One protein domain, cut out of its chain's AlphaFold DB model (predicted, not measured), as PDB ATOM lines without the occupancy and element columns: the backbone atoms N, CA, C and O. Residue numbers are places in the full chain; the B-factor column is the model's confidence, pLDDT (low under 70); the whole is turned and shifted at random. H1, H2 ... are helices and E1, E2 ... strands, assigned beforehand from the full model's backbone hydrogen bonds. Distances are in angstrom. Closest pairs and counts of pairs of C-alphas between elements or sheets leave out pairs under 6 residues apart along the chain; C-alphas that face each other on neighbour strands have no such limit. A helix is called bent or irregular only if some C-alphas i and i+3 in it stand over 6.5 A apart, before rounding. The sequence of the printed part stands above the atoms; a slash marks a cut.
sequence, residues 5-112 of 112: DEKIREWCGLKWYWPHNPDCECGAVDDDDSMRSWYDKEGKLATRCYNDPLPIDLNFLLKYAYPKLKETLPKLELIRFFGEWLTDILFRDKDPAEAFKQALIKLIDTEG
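What this domain is: This is residues 5 to 112 of the 112 residues of an uncharacterized protein of marine sediment metagenome (UniProt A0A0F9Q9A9). A bundle of three helices, H3, H4 and H5, makes one end of an elongated model; next along its length comes a small sheet of three short strands, and residues 21 to 31, which include H2, stick out at the other end. Short H1 packs on H5 and only grazes the sheet. The 108 printed residues hold five named helices and three named strands, in the order H1 E1 H2 E2 E3 H3 H4 H5; the sheet runs E1 E2 E3, antiparallel, and the class is mostly helix. The whole is loose, with a radius of gyration of the C-alphas of 16.9 A, and spans 53 by 28 by 22 A.

How they stand to each other: H1, residues 5 to 11, touches H5, residues 96 to 111, at a steep tilt of 49 degrees; their closest C-alphas, of Ile 8 and Ile 105, are 7.1 A apart. E1, residues 15 to 17, is antiparallel to E2, residues 37 to 39, with N 15 and O 39 within hydrogen-bond range at 2.9 A. E2 and E3, residues 45 to 48, form a hairpin, with N 46 and O 38 at 2.8 A. H2, residues 25 to 28, touches no helix and is only just irregular, C-alphas 25 and 28 being 6.7 A apart. H3, residues 58 to 72, H4, residues 75 to 92, and H5 form an up-and-down bundle, each running against the one before. H3 touches H5 with residues 58 to 61 alone, closest at the C-alphas of Leu 58 and Ala 97, 4.7 A. H4 and H5 are a helical hairpin, closest at the C-alphas of Ile 89 and Pro 96, 6.0 A. Every O i to N i+4 pair is within hydrogen-bond range in H1, H4 and H5, and 8 of 11 in H3; H2 is too short for one.

Where its parts are: H1 begins at C-alpha 5 (88.720, 130.007, 108.066). H3 is 19.4 A long, H4 25.0 A and H5 22.7 A, ending at C-alpha 111 (81.815, 121.603, 121.163).

The domain as a whole: The printed part has no cut and no long link. The C-alphas farthest apart, of Asp 23 and Phe 91, are 55.6 A apart. The pLDDT is under 70 in residues 19 to 36, 48 to 54 and 112.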
ATOM      1  N   ASP A   5      89.015 130.820 109.228       84.75
ATOM      2  CA  ASP A   5      88.720 130.007 108.066       84.75
ATOM      3  C   ASP A   5      89.413 128.628 108.105       84.75
ATOM      4  O   ASP A   5      88.857 127.634 107.640       84.75
ATOM      5  N   GLU A   6      90.610 128.516 108.682       84.50
ATOM      6  CA  GLU A   6      91.302 127.234 108.883       84.50
ATOM      7  C   GLU A   6      90.529 126.328 109.847       84.50
ATOM      8  O   GLU A   6      90.216 125.191 109.490       84.50
ATOM      9  N   LYS A   7      90.089 126.865 110.996       87.94
ATOM     10  CA  LYS A   7      89.238 126.130 111.950       87.94
ATOM     11  C   LYS A   7      87.975 125.574 111.290       87.94
ATOM     12  O   LYS A   7      87.588 124.433 111.539       87.94
ATOM     13  N   ILE A   8      87.320 126.368 110.439       90.88
ATOM     14  CA  ILE A   8      86.117 125.933 109.720       90.88
ATOM     15  C   ILE A   8      86.445 124.791 108.754       90.88
ATOM     16  O   ILE A   8      85.681 123.829 108.677       90.88
ATOM     17  N   ARG A   9      87.566 124.861 108.027       89.44
ATOM     18  CA  ARG A   9      87.982 123.813 107.076       89.44
ATOM     19  C   ARG A   9      88.286 122.495 107.784       89.44
ATOM     20  O   ARG A   9      87.778 121.456 107.357       89.44
ATOM     21  N   GLU A  10      89.034 122.549 108.881       89.62
ATOM     22  CA  GLU A  10      89.326 121.386 109.723       89.62
ATOM     23  C   GLU A  10      88.049 120.787 110.305       89.62
ATOM     24  O   GLU A  10      87.818 119.579 110.204       89.62
ATOM     25  N   TRP A  11      87.163 121.629 110.852       91.69
ATOM     26  CA  TRP A  11      85.885 121.158 111.365       91.69
ATOM     27  C   TRP A  11      85.037 120.542 110.253       91.69
ATOM     28  O   TRP A  11      84.443 119.493 110.466       91.69
ATOM     29  N   CYS A  12      85.033 121.077 109.033       91.56
ATOM     30  CA  CYS A  12      84.356 120.440 107.898       91.56
ATOM     31  C   CYS A  12      84.973 119.085 107.484       91.56
ATOM     32  O   CYS A  12      84.449 118.426 106.586       91.56
ATOM     33  N   GLY A  13      86.066 118.646 108.121       89.69
ATOM     34  CA  GLY A  13      86.754 117.394 107.817       89.69
ATOM     35  C   GLY A  13      87.555 117.452 106.519       89.69
ATOM     36  O   GLY A  13      87.883 116.405 105.955       89.69
ATOM     37  N   LEU A  14      87.842 118.659 106.026       89.19
ATOM     38  CA  LEU A  14      88.720 118.835 104.882       89.19
ATOM     39  C   LEU A  14      90.148 118.496 105.294       89.19
ATOM     40  O   LEU A  14      90.559 118.720 106.431       89.19
ATOM     41  N   LYS A  15      90.912 117.950 104.355       85.75
ATOM     42  CA  LYS A  15      92.310 117.604 104.582       85.75
ATOM     43  C   LYS A  15      93.202 118.595 103.874       85.75
ATOM     44  O   LYS A  15      93.049 118.824 102.674       85.75
ATOM     45  N   TRP A  16      94.151 119.132 104.621       79.50
ATOM     46  CA  TRP A  16      95.271 119.845 104.044       79.50
ATOM     47  C   TRP A  16      96.206 118.844 103.372       79.50
ATOM     48  O   TRP A  16      96.625 117.864 103.991       79.50
ATOM     49  N   TYR A  17      96.508 119.066 102.097       75.00
ATOM     50  CA  TYR A  17      97.438 118.229 101.358       75.00
ATOM     51  C   TYR A  17      98.439 119.079 100.586       75.00
ATOM     52  O   TYR A  17      98.098 120.122 100.020       75.00
ATOM     53  N   TRP A  18      99.673 118.580 100.561       71.44
ATOM     54  CA  TRP A  18     100.750 119.085  99.728       71.44
ATOM     55  C   TRP A  18     101.231 117.941  98.816       71.44
ATOM     56  O   TRP A  18     101.989 117.079  99.262       71.44
ATOM     57  N   PRO A  19     100.740 117.872  97.566       57.03
ATOM     58  CA  PRO A  19     101.222 116.945  96.550       57.03
ATOM     59  C   PRO A  19     102.641 117.312  96.110       57.03
ATOM     60  O   PRO A  19     102.824 117.929  95.069       57.03
ATOM     61  N   HIS A  20     103.657 116.926  96.875       56.59
ATOM     62  CA  HIS A  20     105.038 116.947  96.393       56.59
ATOM     63  C   HIS A  20     105.744 115.631  96.703       56.59
ATOM     64  O   HIS A  20     105.528 115.015  97.746       56.59
ATOM     65  N   ASN A  21     106.567 115.182  95.755       50.44
ATOM     66  CA  ASN A  21     107.468 114.051  95.945       50.44
ATOM     67  C   ASN A  21     108.632 114.518  96.842       50.44
ATOM     68  O   ASN A  21     109.248 115.525  96.498       50.44
ATOM     69  N   PRO A  22     108.968 113.832  97.950       50.78
ATOM     70  CA  PRO A  22     110.101 114.216  98.797       50.78
ATOM     71  C   PRO A  22     111.455 114.272  98.064       50.78
ATOM     72  O   PRO A  22     112.352 114.963  98.536       50.78
ATOM     73  N   ASP A  23     111.589 113.609  96.908       53.62
ATOM     74  CA  ASP A  23     112.805 113.619  96.075       53.62
ATOM     75  C   ASP A  23     112.836 114.752  95.024       53.62
ATOM     76  O   ASP A  23     113.712 114.804  94.161       53.62
ATOM     77  N   CYS A  24     111.853 115.649  95.043       47.34
ATOM     78  CA  CYS A  24     111.796 116.805  94.162       47.34
ATOM     79  C   CYS A  24     112.737 117.906  94.679       47.34
ATOM     80  O   CYS A  24     112.502 118.482  95.737       47.34
ATOM     81  N   GLU A  25     113.775 118.270  93.917       49.62
ATOM     82  CA  GLU A  25     114.658 119.426  94.194       49.62
ATOM     83  C   GLU A  25     113.950 120.795  94.009       49.62
ATOM     84  O   GLU A  25     114.581 121.828  93.790       49.62
ATOM     85  N   CYS A  26     112.620 120.836  94.118       51.41
ATOM     86  CA  CYS A  26     111.794 122.040  94.019       51.41
ATOM     87  C   CYS A  26     111.954 123.008  95.203       51.41
ATOM     88  O   CYS A  26     111.425 124.113  95.159       51.41
ATOM     89  N   GLY A  27     112.743 122.662  96.226       44.97
ATOM     90  CA  GLY A  27     113.090 123.565  97.332       44.97
ATOM     91  C   GLY A  27     113.970 124.767  96.948       44.97
ATOM     92  O   GLY A  27     114.333 125.542  97.829       44.97
ATOM     93  N   ALA A  28     114.342 124.919  95.673       49.19
ATOM     94  CA  ALA A  28     115.194 126.007  95.188       49.19
ATOM     95  C   ALA A  28     114.439 127.138  94.466       49.19
ATOM     96  O   ALA A  28     115.047 128.173  94.192       49.19
ATOM     97  N   VAL A  29     113.145 126.975  94.158       42.44
ATOM     98  CA  VAL A  29     112.369 127.998  93.444       42.44
ATOM     99  C   VAL A  29     111.017 128.195  94.123       42.44
ATOM    100  O   VAL A  29     110.240 127.260  94.269       42.44
ATOM    101  N   ASP A  30     110.751 129.447  94.481       50.47
ATOM    102  CA  ASP A  30     109.527 130.047  95.038       50.47
ATOM    103  C   ASP A  30     108.247 129.837  94.174       50.47
ATOM    104  O   ASP A  30     107.240 130.510  94.369       50.47
ATOM    105  N   ASP A  31     108.275 128.929  93.190       45.72
ATOM    106  CA  ASP A  31     107.302 128.841  92.090       45.72
ATOM    107  C   ASP A  31     106.300 127.677  92.200       45.72
ATOM    108  O   ASP A  31     105.376 127.611  91.388       45.72
ATOM    109  N   ASP A  32     106.416 126.765  93.180       49.19
ATOM    110  CA  ASP A  32     105.524 125.586  93.252       49.19
ATOM    111  C   ASP A  32     104.792 125.360  94.587       49.19
ATOM    112  O   ASP A  32     104.318 124.264  94.909       49.19
ATOM    113  N   ASP A  33     104.566 126.451  95.325       48.84
ATOM    114  CA  ASP A  33     103.565 126.511  96.403       48.84
ATOM    115  C   ASP A  33     102.111 126.431  95.881       48.84
ATOM    116  O   ASP A  33     101.149 126.370  96.655       48.84
ATOM    117  N   SER A  34     101.955 126.322  94.554       46.31
ATOM    118  CA  SER A  34     100.708 126.166  93.795       46.31
ATOM    119  C   SER A  34      99.855 124.948  94.198       46.31
ATOM    120  O   SER A  34      98.656 124.891  93.909       46.31
ATOM    121  N   MET A  35     100.458 123.988  94.904       52.81
ATOM    122  CA  MET A  35      99.873 122.685  95.219       52.81
ATOM    123  C   MET A  35      99.303 122.588  96.649       52.81
ATOM    124  O   MET A  35      98.627 121.612  96.972       52.81
ATOM    125  N   ARG A  36      99.521 123.581  97.524       68.06
ATOM    126  CA  ARG A  36      99.003 123.557  98.907       68.06
ATOM    127  C   ARG A  36      97.510 123.883  98.938       68.06
ATOM    128  O   ARG A  36      97.101 125.014  98.662       68.06
ATOM    129  N   SER A  37      96.672 122.890  99.223       77.94
ATOM    130  CA  SER A  37      95.218 123.034  99.115       77.94
ATOM    131  C   SER A  37      94.451 122.157 100.102       77.94
ATOM    132  O   SER A  37      94.957 121.161 100.618       77.94
ATOM    133  N   TRP A  38      93.191 122.527 100.335       83.06
ATOM    134  CA  TRP A  38      92.245 121.714 101.091       83.06
ATOM    135  C   TRP A  38      91.448 120.827 100.147       83.06
ATOM    136  O   TRP A  38      90.907 121.307  99.149       83.06
ATOM    137  N   TYR A  39      91.333 119.552 100.496       84.25
ATOM    138  CA  TYR A  39      90.601 118.553  99.731       84.25
ATOM    139  C   TYR A  39      89.487 117.944 100.571       84.25
ATOM    140  O   TYR A  39      89.610 117.801 101.791       84.25
ATOM    141  N   ASP A  40      88.390 117.581  99.916       87.06
ATOM    142  CA  ASP A  40      87.322 116.824 100.554       87.06
ATOM    143  C   ASP A  40      87.680 115.335 100.704       87.06
ATOM    144  O   ASP A  40      88.731 114.855 100.268       87.06
ATOM    145  N   LYS A  41      86.783 114.575 101.340       84.31
ATOM    146  CA  LYS A  41      86.955 113.131 101.565       84.31
ATOM    147  C   LYS A  41      87.057 112.299 100.279       84.31
ATOM    148  O   LYS A  41      87.504 111.159 100.348       84.31
ATOM    149  N   GLU A  42      86.629 112.841  99.139       84.88
ATOM    150  CA  GLU A  42      86.707 112.199  97.822       84.88
ATOM    151  C   GLU A  42      88.000 112.577  97.077       84.88
ATOM    152  O   GLU A  42      88.210 112.133  95.950       84.88
ATOM    153  N   GLY A  43      88.865 113.395  97.688       78.62
ATOM    154  CA  GLY A  43      90.092 113.895  97.073       78.62
ATOM    155  C   GLY A  43      89.856 115.027  96.072       78.62
ATOM    156  O   GLY A  43      90.746 115.325  95.276       78.62
ATOM    157  N   LYS A  44      88.680 115.670  96.078       82.12
ATOM    158  CA  LYS A  44      88.392 116.822  95.211       82.12
ATOM    159  C   LYS A  44      88.839 118.117  95.884       82.12
ATOM    160  O   LYS A  44      88.696 118.282  97.094       82.12
ATOM    161  N   LEU A  45      89.355 119.050  95.086       79.69
ATOM    162  CA  LEU A  45      89.799 120.365  95.555       79.69
ATOM    163  C   LEU A  45      88.622 121.159  96.152       79.69
ATOM    164  O   LEU A  45      87.637 121.424  95.461       79.69
ATOM    165  N   ALA A  46      88.747 121.562  97.417       80.44
ATOM    166  CA  ALA A  46      87.749 122.347  98.137       80.44
ATOM    167  C   ALA A  46      88.070 123.849  98.152       80.44
ATOM    168  O   ALA A  46      87.185 124.650  97.864       80.44
ATOM    169  N   THR A  47      89.313 124.237  98.461       73.62
ATOM    170  CA  THR A  47      89.782 125.638  98.430       73.62
ATOM    171  C   THR A  47      91.310 125.705  98.270       73.62
ATOM    172  O   THR A  47      92.022 124.800  98.716       73.62
ATOM    173  N   ARG A  48      91.800 126.748  97.579       68.81
ATOM    174  CA  ARG A  48      93.223 127.027  97.284       68.81
ATOM    175  C   ARG A  48      93.774 128.052  98.276       68.81
ATOM    176  O   ARG A  48      92.993 128.860  98.767       68.81
ATOM    177  N   CYS A  49      95.088 128.053  98.534       61.41
ATOM    178  CA  CYS A  49      95.681 128.928  99.554       61.41
ATOM    179  C   CYS A  49      96.539 130.107  99.049       61.41
ATOM    180  O   CYS A  49      96.577 131.106  99.756       61.41
ATOM    181  N   TYR A  50      97.236 130.037  97.902       54.62
ATOM    182  CA  TYR A  50      98.371 130.965  97.691       54.62
ATOM    183  C   TYR A  50      98.208 132.113  96.679       54.62
ATOM    184  O   TYR A  50      98.876 133.121  96.849       54.62
ATOM    185  N   ASN A  51      97.304 132.060  95.695       42.25
ATOM    186  CA  ASN A  51      97.134 133.224  94.795       42.25
ATOM    187  C   ASN A  51      95.934 134.104  95.135       42.25
ATOM    188  O   ASN A  51      95.970 135.294  94.873       42.25
ATOM    189  N   ASP A  52      94.925 133.512  95.757       49.47
ATOM    190  CA  ASP A  52      93.835 134.159  96.472       49.47
ATOM    191  C   ASP A  52      93.248 133.027  97.319       49.47
ATOM    192  O   ASP A  52      92.862 132.002  96.731       49.47
ATOM    193  N   PRO A  53      93.225 133.103  98.664       57.09
ATOM    194  CA  PRO A  53      92.453 132.136  99.426       57.09
ATOM    195  C   PRO A  53      91.045 132.159  98.843       57.09
ATOM    196  O   PRO A  53      90.419 133.218  98.832       57.09
ATOM    197  N   LEU A  54      90.558 131.032  98.301       60.56
ATOM    198  CA  LEU A  54      89.158 130.985  97.881       60.56
ATOM    199  C   LEU A  54      88.363 131.235  99.166       60.56
ATOM    200  O   LEU A  54      88.459 130.401 100.086       60.56
ATOM    201  N   PRO A  55      87.682 132.390  99.267       70.19
ATOM    202  CA  PRO A  55      87.091 132.812 100.518       70.19
ATOM    203  C   PRO A  55      86.078 131.758 100.943       70.19
ATOM    204  O   PRO A  55      85.444 131.116 100.100       70.19
ATOM    205  N   ILE A  56      85.933 131.562 102.252       84.25
ATOM    206  CA  ILE A  56      84.819 130.781 102.782       84.25
ATOM    207  C   ILE A  56      83.545 131.597 102.554       84.25
ATOM    208  O   ILE A  56      83.106 132.380 103.396       84.25
ATOM    209  N   ASP A  57      83.006 131.457 101.349       88.50
ATOM    210  CA  ASP A  57      81.761 132.063 100.924       88.50
ATOM    211  C   ASP A  57      80.565 131.200 101.348       88.50
ATOM    212  O   ASP A  57      80.690 130.097 101.901       88.50
ATOM    213  N   LEU A  58      79.362 131.704 101.086       90.31
ATOM    214  CA  LEU A  58      78.150 130.989 101.456       90.31
ATOM    215  C   LEU A  58      78.029 129.635 100.732       90.31
ATOM    216  O   LEU A  58      77.531 128.675 101.317       90.31
ATOM    217  N   ASN A  59      78.516 129.519  99.493       90.56
ATOM    218  CA  ASN A  59      78.462 128.263  98.742       90.56
ATOM    219  C   ASN A  59      79.355 127.197  99.376       90.56
ATOM    220  O   ASN A  59      78.937 126.044  99.506       90.56
ATOM    221  N   PHE A  60      80.558 127.574  99.806       91.12
ATOM    222  CA  PHE A  60      81.446 126.708 100.564       91.12
ATOM    223  C   PHE A  60      80.756 126.216 101.840       91.12
ATOM    224  O   PHE A  60      80.714 125.011 102.097       91.12
ATOM    225  N   LEU A  61      80.172 127.128 102.623       92.88
ATOM    226  CA  LEU A  61      79.522 126.795 103.894       92.88
ATOM    227  C   LEU A  61      78.331 125.853 103.693       92.88
ATOM    228  O   LEU A  61      78.199 124.856 104.402       92.88
ATOM    229  N   LEU A  62      77.500 126.102 102.683       92.31
ATOM    230  CA  LEU A  62      76.374 125.226 102.357       92.31
ATOM    231  C   LEU A  62      76.823 123.866 101.805       92.31
ATOM    232  O   LEU A  62      76.144 122.865 102.026       92.31
ATOM    233  N   LYS A  63      77.963 123.804 101.108       92.25
ATOM    234  CA  LYS A  63      78.500 122.553 100.560       92.25
ATOM    235  C   LYS A  63      79.175 121.683 101.620       92.25
ATOM    236  O   LYS A  63      79.003 120.468 101.581       92.25
ATOM    237  N   TYR A  64      79.944 122.278 102.531       92.62
ATOM    238  CA  TYR A  64      80.809 121.532 103.452       92.62
ATOM    239  C   TYR A  64      80.368 121.616 104.918       92.62
ATOM    240  O   TYR A  64      80.358 120.593 105.599       92.62
ATOM    241  N   ALA A  65      79.941 122.787 105.405       94.00
ATOM    242  CA  ALA A  65      79.547 122.949 106.806       94.00
ATOM    243  C   ALA A  65      78.109 122.478 107.071       94.00
ATOM    244  O   ALA A  65      77.860 121.778 108.051       94.00
ATOM    245  N   TYR A  66      77.155 122.807 106.193       94.38
ATOM    246  CA  TYR A  66      75.746 122.440 106.386       94.38
ATOM    247  C   TYR A  66      75.491 120.926 106.499       94.38
ATOM    248  O   TYR A  66      74.764 120.532 107.417       94.38
ATOM    249  N   PRO A  67      76.070 120.052 105.646       93.88
ATOM    250  CA  PRO A  67      75.893 118.612 105.804       93.88
ATOM    251  C   PRO A  67      76.360 118.130 107.176       93.88
ATOM    252  O   PRO A  67      75.628 117.400 107.841       93.88
ATOM    253  N   LYS A  68      77.513 118.625 107.646       92.62
ATOM    254  CA  LYS A  68      78.034 118.283 108.968       92.62
ATOM    255  C   LYS A  68      77.146 118.816 110.095       92.62
ATOM    256  O   LYS A  68      76.834 118.067 111.007       92.62
ATOM    257  N   LEU A  69      76.649 120.055 110.010       94.00
ATOM    258  CA  LEU A  69      75.690 120.598 110.986       94.00
ATOM    259  C   LEU A  69      74.444 119.714 111.117       94.00
ATOM    260  O   LEU A  69      73.962 119.481 112.220       94.00
ATOM    261  N   LYS A  70      73.928 119.203 109.995       94.19
ATOM    262  CA  LYS A  70      72.756 118.320 109.971       94.19
ATOM    263  C   LYS A  70      73.028 116.950 110.603       94.19
ATOM    264  O   LYS A  70      72.095 116.329 111.107       94.19
ATOM    265  N   GLU A  71      74.268 116.477 110.537       92.12
ATOM    266  CA  GLU A  71      74.710 115.220 111.146       92.12
ATOM    267  C   GLU A  71      75.012 115.382 112.644       92.12
ATOM    268  O   GLU A  71      74.661 114.504 113.429       92.12
ATOM    269  N   THR A  72      75.620 116.504 113.041       89.62
ATOM    270  CA  THR A  72      76.044 116.770 114.423       89.62
ATOM    271  C   THR A  72      74.900 117.262 115.308       89.62
ATOM    272  O   THR A  72      74.774 116.832 116.454       89.62
ATOM    273  N   LEU A  73      74.055 118.168 114.805       90.94
ATOM    274  CA  LEU A  73      73.077 118.864 115.637       90.94
ATOM    275  C   LEU A  73      71.706 118.173 115.645       90.94
ATOM    276  O   LEU A  73      71.162 117.828 114.590       90.94
ATOM    277  N   PRO A  74      71.052 118.073 116.818       93.56
ATOM    278  CA  PRO A  74      69.627 117.773 116.893       93.56
ATOM    279  C   PRO A  74      68.796 118.768 116.071       93.56
ATOM    280  O   PRO A  74      69.135 119.944 115.961       93.56
ATOM    281  N   LYS A  75      67.638 118.337 115.553       92.81
ATOM    282  CA  LYS A  75      66.790 119.173 114.675       92.81
ATOM    283  C   LYS A  75      66.451 120.549 115.262       92.81
ATOM    284  O   LYS A  75      66.473 121.532 114.531       92.81
ATOM    285  N   LEU A  76      66.124 120.617 116.555       93.38
ATOM    286  CA  LEU A  76      65.791 121.882 117.221       93.38
ATOM    287  C   LEU A  76      67.002 122.817 117.314       93.38
ATOM    288  O   LEU A  76      66.860 124.014 117.094       93.38
ATOM    289  N   GLU A  77      68.184 122.263 117.572       92.88
ATOM    290  CA  GLU A  77      69.440 123.013 117.630       92.88
ATOM    291  C   GLU A  77      69.851 123.532 116.254       92.88
ATOM    292  O   GLU A  77      70.242 124.688 116.115       92.88
ATOM    293  N   LEU A  78      69.651 122.724 115.211       93.81
ATOM    294  CA  LEU A  78      69.853 123.147 113.831       93.81
ATOM    295  C   LEU A  78      68.909 124.301 113.450       93.81
ATOM    296  O   LEU A  78      69.340 125.279 112.846       93.81
ATOM    297  N   ILE A  79      67.627 124.220 113.828       94.25
ATOM    298  CA  ILE A  79      66.660 125.310 113.608       94.25
ATOM    299  C   ILE A  79      67.087 126.569 114.367       94.25
ATOM    300  O   ILE A  79      67.039 127.657 113.796       94.25
ATOM    301  N   ARG A  80      67.528 126.431 115.624       94.19
ATOM    302  CA  ARG A  80      68.028 127.554 116.427       94.19
ATOM    303  C   ARG A  80      69.226 128.222 115.757       94.19
ATOM    304  O   ARG A  80      69.201 129.435 115.585       94.19
ATOM    305  N   PHE A  81      70.206 127.439 115.307       94.75
ATOM    306  CA  PHE A  81      71.371 127.929 114.571       94.75
ATOM    307  C   PHE A  81      70.960 128.778 113.358       94.75
ATOM    308  O   PHE A  81      71.396 129.919 113.211       94.75
ATOM    309  N   PHE A  82      70.060 128.261 112.513       94.12
ATOM    310  CA  PHE A  82      69.590 128.993 111.333       94.12
ATOM    311  C   PHE A  82      68.735 130.215 111.676       94.12
ATOM    312  O   PHE A  82      68.804 131.216 110.967       94.12
ATOM    313  N   GLY A  83      67.950 130.161 112.753       93.19
ATOM    314  CA  GLY A  83      67.187 131.307 113.244       93.19
ATOM    315  C   GLY A  83      68.089 132.445 113.727       93.19
ATOM    316  O   GLY A  83      67.841 133.607 113.402       93.19
ATOM    317  N   GLU A  84      69.161 132.123 114.453       91.62
ATOM    318  CA  GLU A  84      70.166 133.100 114.885       91.62
ATOM    319  C   GLU A  84      70.891 133.717 113.683       91.62
ATOM    320  O   GLU A  84      70.988 134.941 113.586       91.62
ATOM    321  N   TRP A  85      71.305 132.891 112.719       94.19
ATOM    322  CA  TRP A  85      71.923 133.366 111.481       94.19
ATOM    323  C   TRP A  85      70.998 134.286 110.666       94.19
ATOM    324  O   TRP A  85      71.407 135.370 110.253       94.19
ATOM    325  N   LEU A  86      69.726 133.910 110.491       93.00
ATOM    326  CA  LEU A  86      68.728 134.751 109.816       93.00
ATOM    327  C   LEU A  86      68.489 136.072 110.553       93.00
ATOM    328  O   LEU A  86      68.289 137.101 109.910       93.00
ATOM    329  N   THR A  87      68.523 136.057 111.888       92.12
ATOM    330  CA  THR A  87      68.372 137.273 112.697       92.12
ATOM    331  C   THR A  87      69.513 138.255 112.433       92.12
ATOM    332  O   THR A  87      69.282 139.458 112.297       92.12
ATOM    333  N   ASP A  88      70.737 137.742 112.321       91.62
ATOM    334  CA  ASP A  88      71.928 138.529 112.006       91.62
ATOM    335  C   ASP A  88      71.862 139.158 110.604       91.62
ATOM    336  O   ASP A  88      72.246 140.314 110.435       91.62
ATOM    337  N   ILE A  89      71.315 138.448 109.615       93.12
ATOM    338  CA  ILE A  89      71.154 138.982 108.254       93.12
ATOM    339  C   ILE A  89      70.038 140.031 108.206       93.12
ATOM    340  O   ILE A  89      70.246 141.149 107.747       93.12
ATOM    341  N   LEU A  90      68.839 139.682 108.681       90.50
ATOM    342  CA  LEU A  90      67.636 140.493 108.461       90.50
ATOM    343  C   LEU A  90      67.569 141.739 109.345       90.50
ATOM    344  O   LEU A  90      66.969 142.734 108.946       90.50
ATOM    345  N   PHE A  91      68.141 141.682 110.550       91.50
ATOM    346  CA  PHE A  91      68.002 142.756 111.540       91.50
ATOM    347  C   PHE A  91      69.319 143.437 111.902       91.50
ATOM    348  O   PHE A  91      69.290 144.461 112.585       91.50
ATOM    349  N   ARG A  92      70.467 142.885 111.491       89.06
ATOM    350  CA  ARG A  92      71.790 143.455 111.801       89.06
ATOM    351  C   ARG A  92      72.626 143.777 110.565       89.06
ATOM    352  O   ARG A  92      73.771 144.181 110.736       89.06
ATOM    353  N   ASP A  93      72.050 143.619 109.369       88.75
ATOM    354  CA  ASP A  93      72.658 143.958 108.073       88.75
ATOM    355  C   ASP A  93      74.057 143.342 107.886       88.75
ATOM    356  O   ASP A  93      74.977 143.950 107.340       88.75
ATOM    357  N   LYS A  94      74.253 142.127 108.417       89.06
ATOM    358  CA  LYS A  94      75.514 141.401 108.261       89.06
ATOM    359  C   LYS A  94      75.564 140.695 106.911       89.06
ATOM    360  O   LYS A  94      74.562 140.143 106.453       89.06
ATOM    361  N   ASP A  95      76.766 140.609 106.342       93.25
ATOM    362  CA  ASP A  95      77.030 139.717 105.214       93.25
ATOM    363  C   ASP A  95      76.638 138.266 105.580       93.25
ATOM    364  O   ASP A  95      77.045 137.773 106.640       93.25
ATOM    365  N   PRO A  96      75.851 137.564 104.740       93.25
ATOM    366  CA  PRO A  96      75.384 136.217 105.049       93.25
ATOM    367  C   PRO A  96      76.500 135.206 105.305       93.25
ATOM    368  O   PRO A  96      76.351 134.369 106.197       93.25
ATOM    369  N   ALA A  97      77.600 135.256 104.547       92.38
ATOM    370  CA  ALA A  97      78.704 134.320 104.728       92.38
ATOM    371  C   ALA A  97      79.437 134.617 106.040       92.38
ATOM    372  O   ALA A  97      79.664 133.708 106.833       92.38
ATOM    373  N   GLU A  98      79.725 135.886 106.324       92.00
ATOM    374  CA  GLU A  98      80.375 136.301 107.569       92.00
ATOM    375  C   GLU A  98      79.529 135.977 108.809       92.00
ATOM    376  O   GLU A  98      80.035 135.405 109.775       92.00
ATOM    377  N   ALA A  99      78.221 136.250 108.771       93.62
ATOM    378  CA  ALA A  99      77.306 135.898 109.856       93.62
ATOM    379  C   ALA A  99      77.274 134.382 110.110       93.62
ATOM    380  O   ALA A  99      77.290 133.942 111.261       93.62
ATOM    381  N   PHE A 100      77.274 133.575 109.044       94.81
ATOM    382  CA  PHE A 100      77.316 132.120 109.166       94.81
ATOM    383  C   PHE A 100      78.648 131.670 109.773       94.81
ATOM    384  O   PHE A 100      78.642 130.882 110.716       94.81
ATOM    385  N   LYS A 101      79.789 132.182 109.284       92.50
ATOM    386  CA  LYS A 101      81.120 131.851 109.822       92.50
ATOM    387  C   LYS A 101      81.209 132.147 111.316       92.50
ATOM    388  O   LYS A 101      81.668 131.295 112.070       92.50
ATOM    389  N   GLN A 102      80.715 133.302 111.763       91.44
ATOM    390  CA  GLN A 102      80.704 133.668 113.184       91.44
ATOM    391  C   GLN A 102      79.847 132.716 114.025       91.44
ATOM    392  O   GLN A 102      80.293 132.256 115.079       91.44
ATOM    393  N   ALA A 103      78.639 132.390 113.558       92.81
ATOM    394  CA  ALA A 103      77.771 131.428 114.234       92.81
ATOM    395  C   ALA A 103      78.420 130.038 114.305       92.81
ATOM    396  O   ALA A 103      78.385 129.383 115.348       92.81
ATOM    397  N   LEU A 104      79.057 129.610 113.213       93.94
ATOM    398  CA  LEU A 104      79.743 128.328 113.122       93.94
ATOM    399  C   LEU A 104      80.955 128.266 114.054       93.94
ATOM    400  O   LEU A 104      81.107 127.285 114.768       93.94
ATOM    401  N   ILE A 105      81.778 129.313 114.114       92.62
ATOM    402  CA  ILE A 105      82.918 129.374 115.038       92.62
ATOM    403  C   ILE A 105      82.465 129.301 116.487       92.62
ATOM    404  O   ILE A 105      83.022 128.528 117.260       92.62
ATOM    405  N   LYS A 106      81.414 130.043 116.847       91.12
ATOM    406  CA  LYS A 106      80.846 129.981 118.194       91.12
ATOM    407  C   LYS A 106      80.388 128.563 118.546       91.12
ATOM    408  O   LYS A 106      80.583 128.130 119.678       91.12
ATOM    409  N   LEU A 107      79.791 127.849 117.590       91.94
ATOM    410  CA  LEU A 107      79.412 126.450 117.769       91.94
ATOM    411  C   LEU A 107      80.644 125.553 117.960       91.94
ATOM    412  O   LEU A 107      80.694 124.815 118.937       91.94
ATOM    413  N   ILE A 108      81.641 125.659 117.074       91.31
ATOM    414  CA  ILE A 108      82.889 124.880 117.128       91.31
ATOM    415  C   ILE A 108      83.586 125.064 118.480       91.31
ATOM    416  O   ILE A 108      83.955 124.082 119.115       91.31
ATOM    417  N   ASP A 109      83.714 126.307 118.944       88.81
ATOM    418  CA  ASP A 109      84.361 126.635 120.217       88.81
ATOM    419  C   ASP A 109      83.528 126.189 121.447       88.81
ATOM    420  O   ASP A 109      84.046 126.194 122.559       88.81
ATOM    421  N   THR A 110      82.251 125.816 121.278       83.88
ATOM    422  CA  THR A 110      81.400 125.265 122.357       83.88
ATOM    423  C   THR A 110      81.416 123.728 122.390       83.88
ATOM    424  O   THR A 110      81.110 123.139 123.425       83.88
ATOM    425  N   GLU A 111      81.739 123.070 121.272       72.75
ATOM    426  CA  GLU A 111      81.815 121.603 121.163       72.75
ATOM    427  C   GLU A 111      83.192 121.019 121.541       72.75
ATOM    428  O   GLU A 111      83.272 119.818 121.810       72.75
ATOM    429  N   GLY A 112      84.259 121.833 121.530       55.00
ATOM    430  CA  GLY A 112      85.641 121.440 121.862       55.00
ATOM    431  C   GLY A 112      86.028 121.680 123.316       55.00
ATOM    432  O   GLY A 112      86.824 120.865 123.834       55.00
TER     433      GLY A 112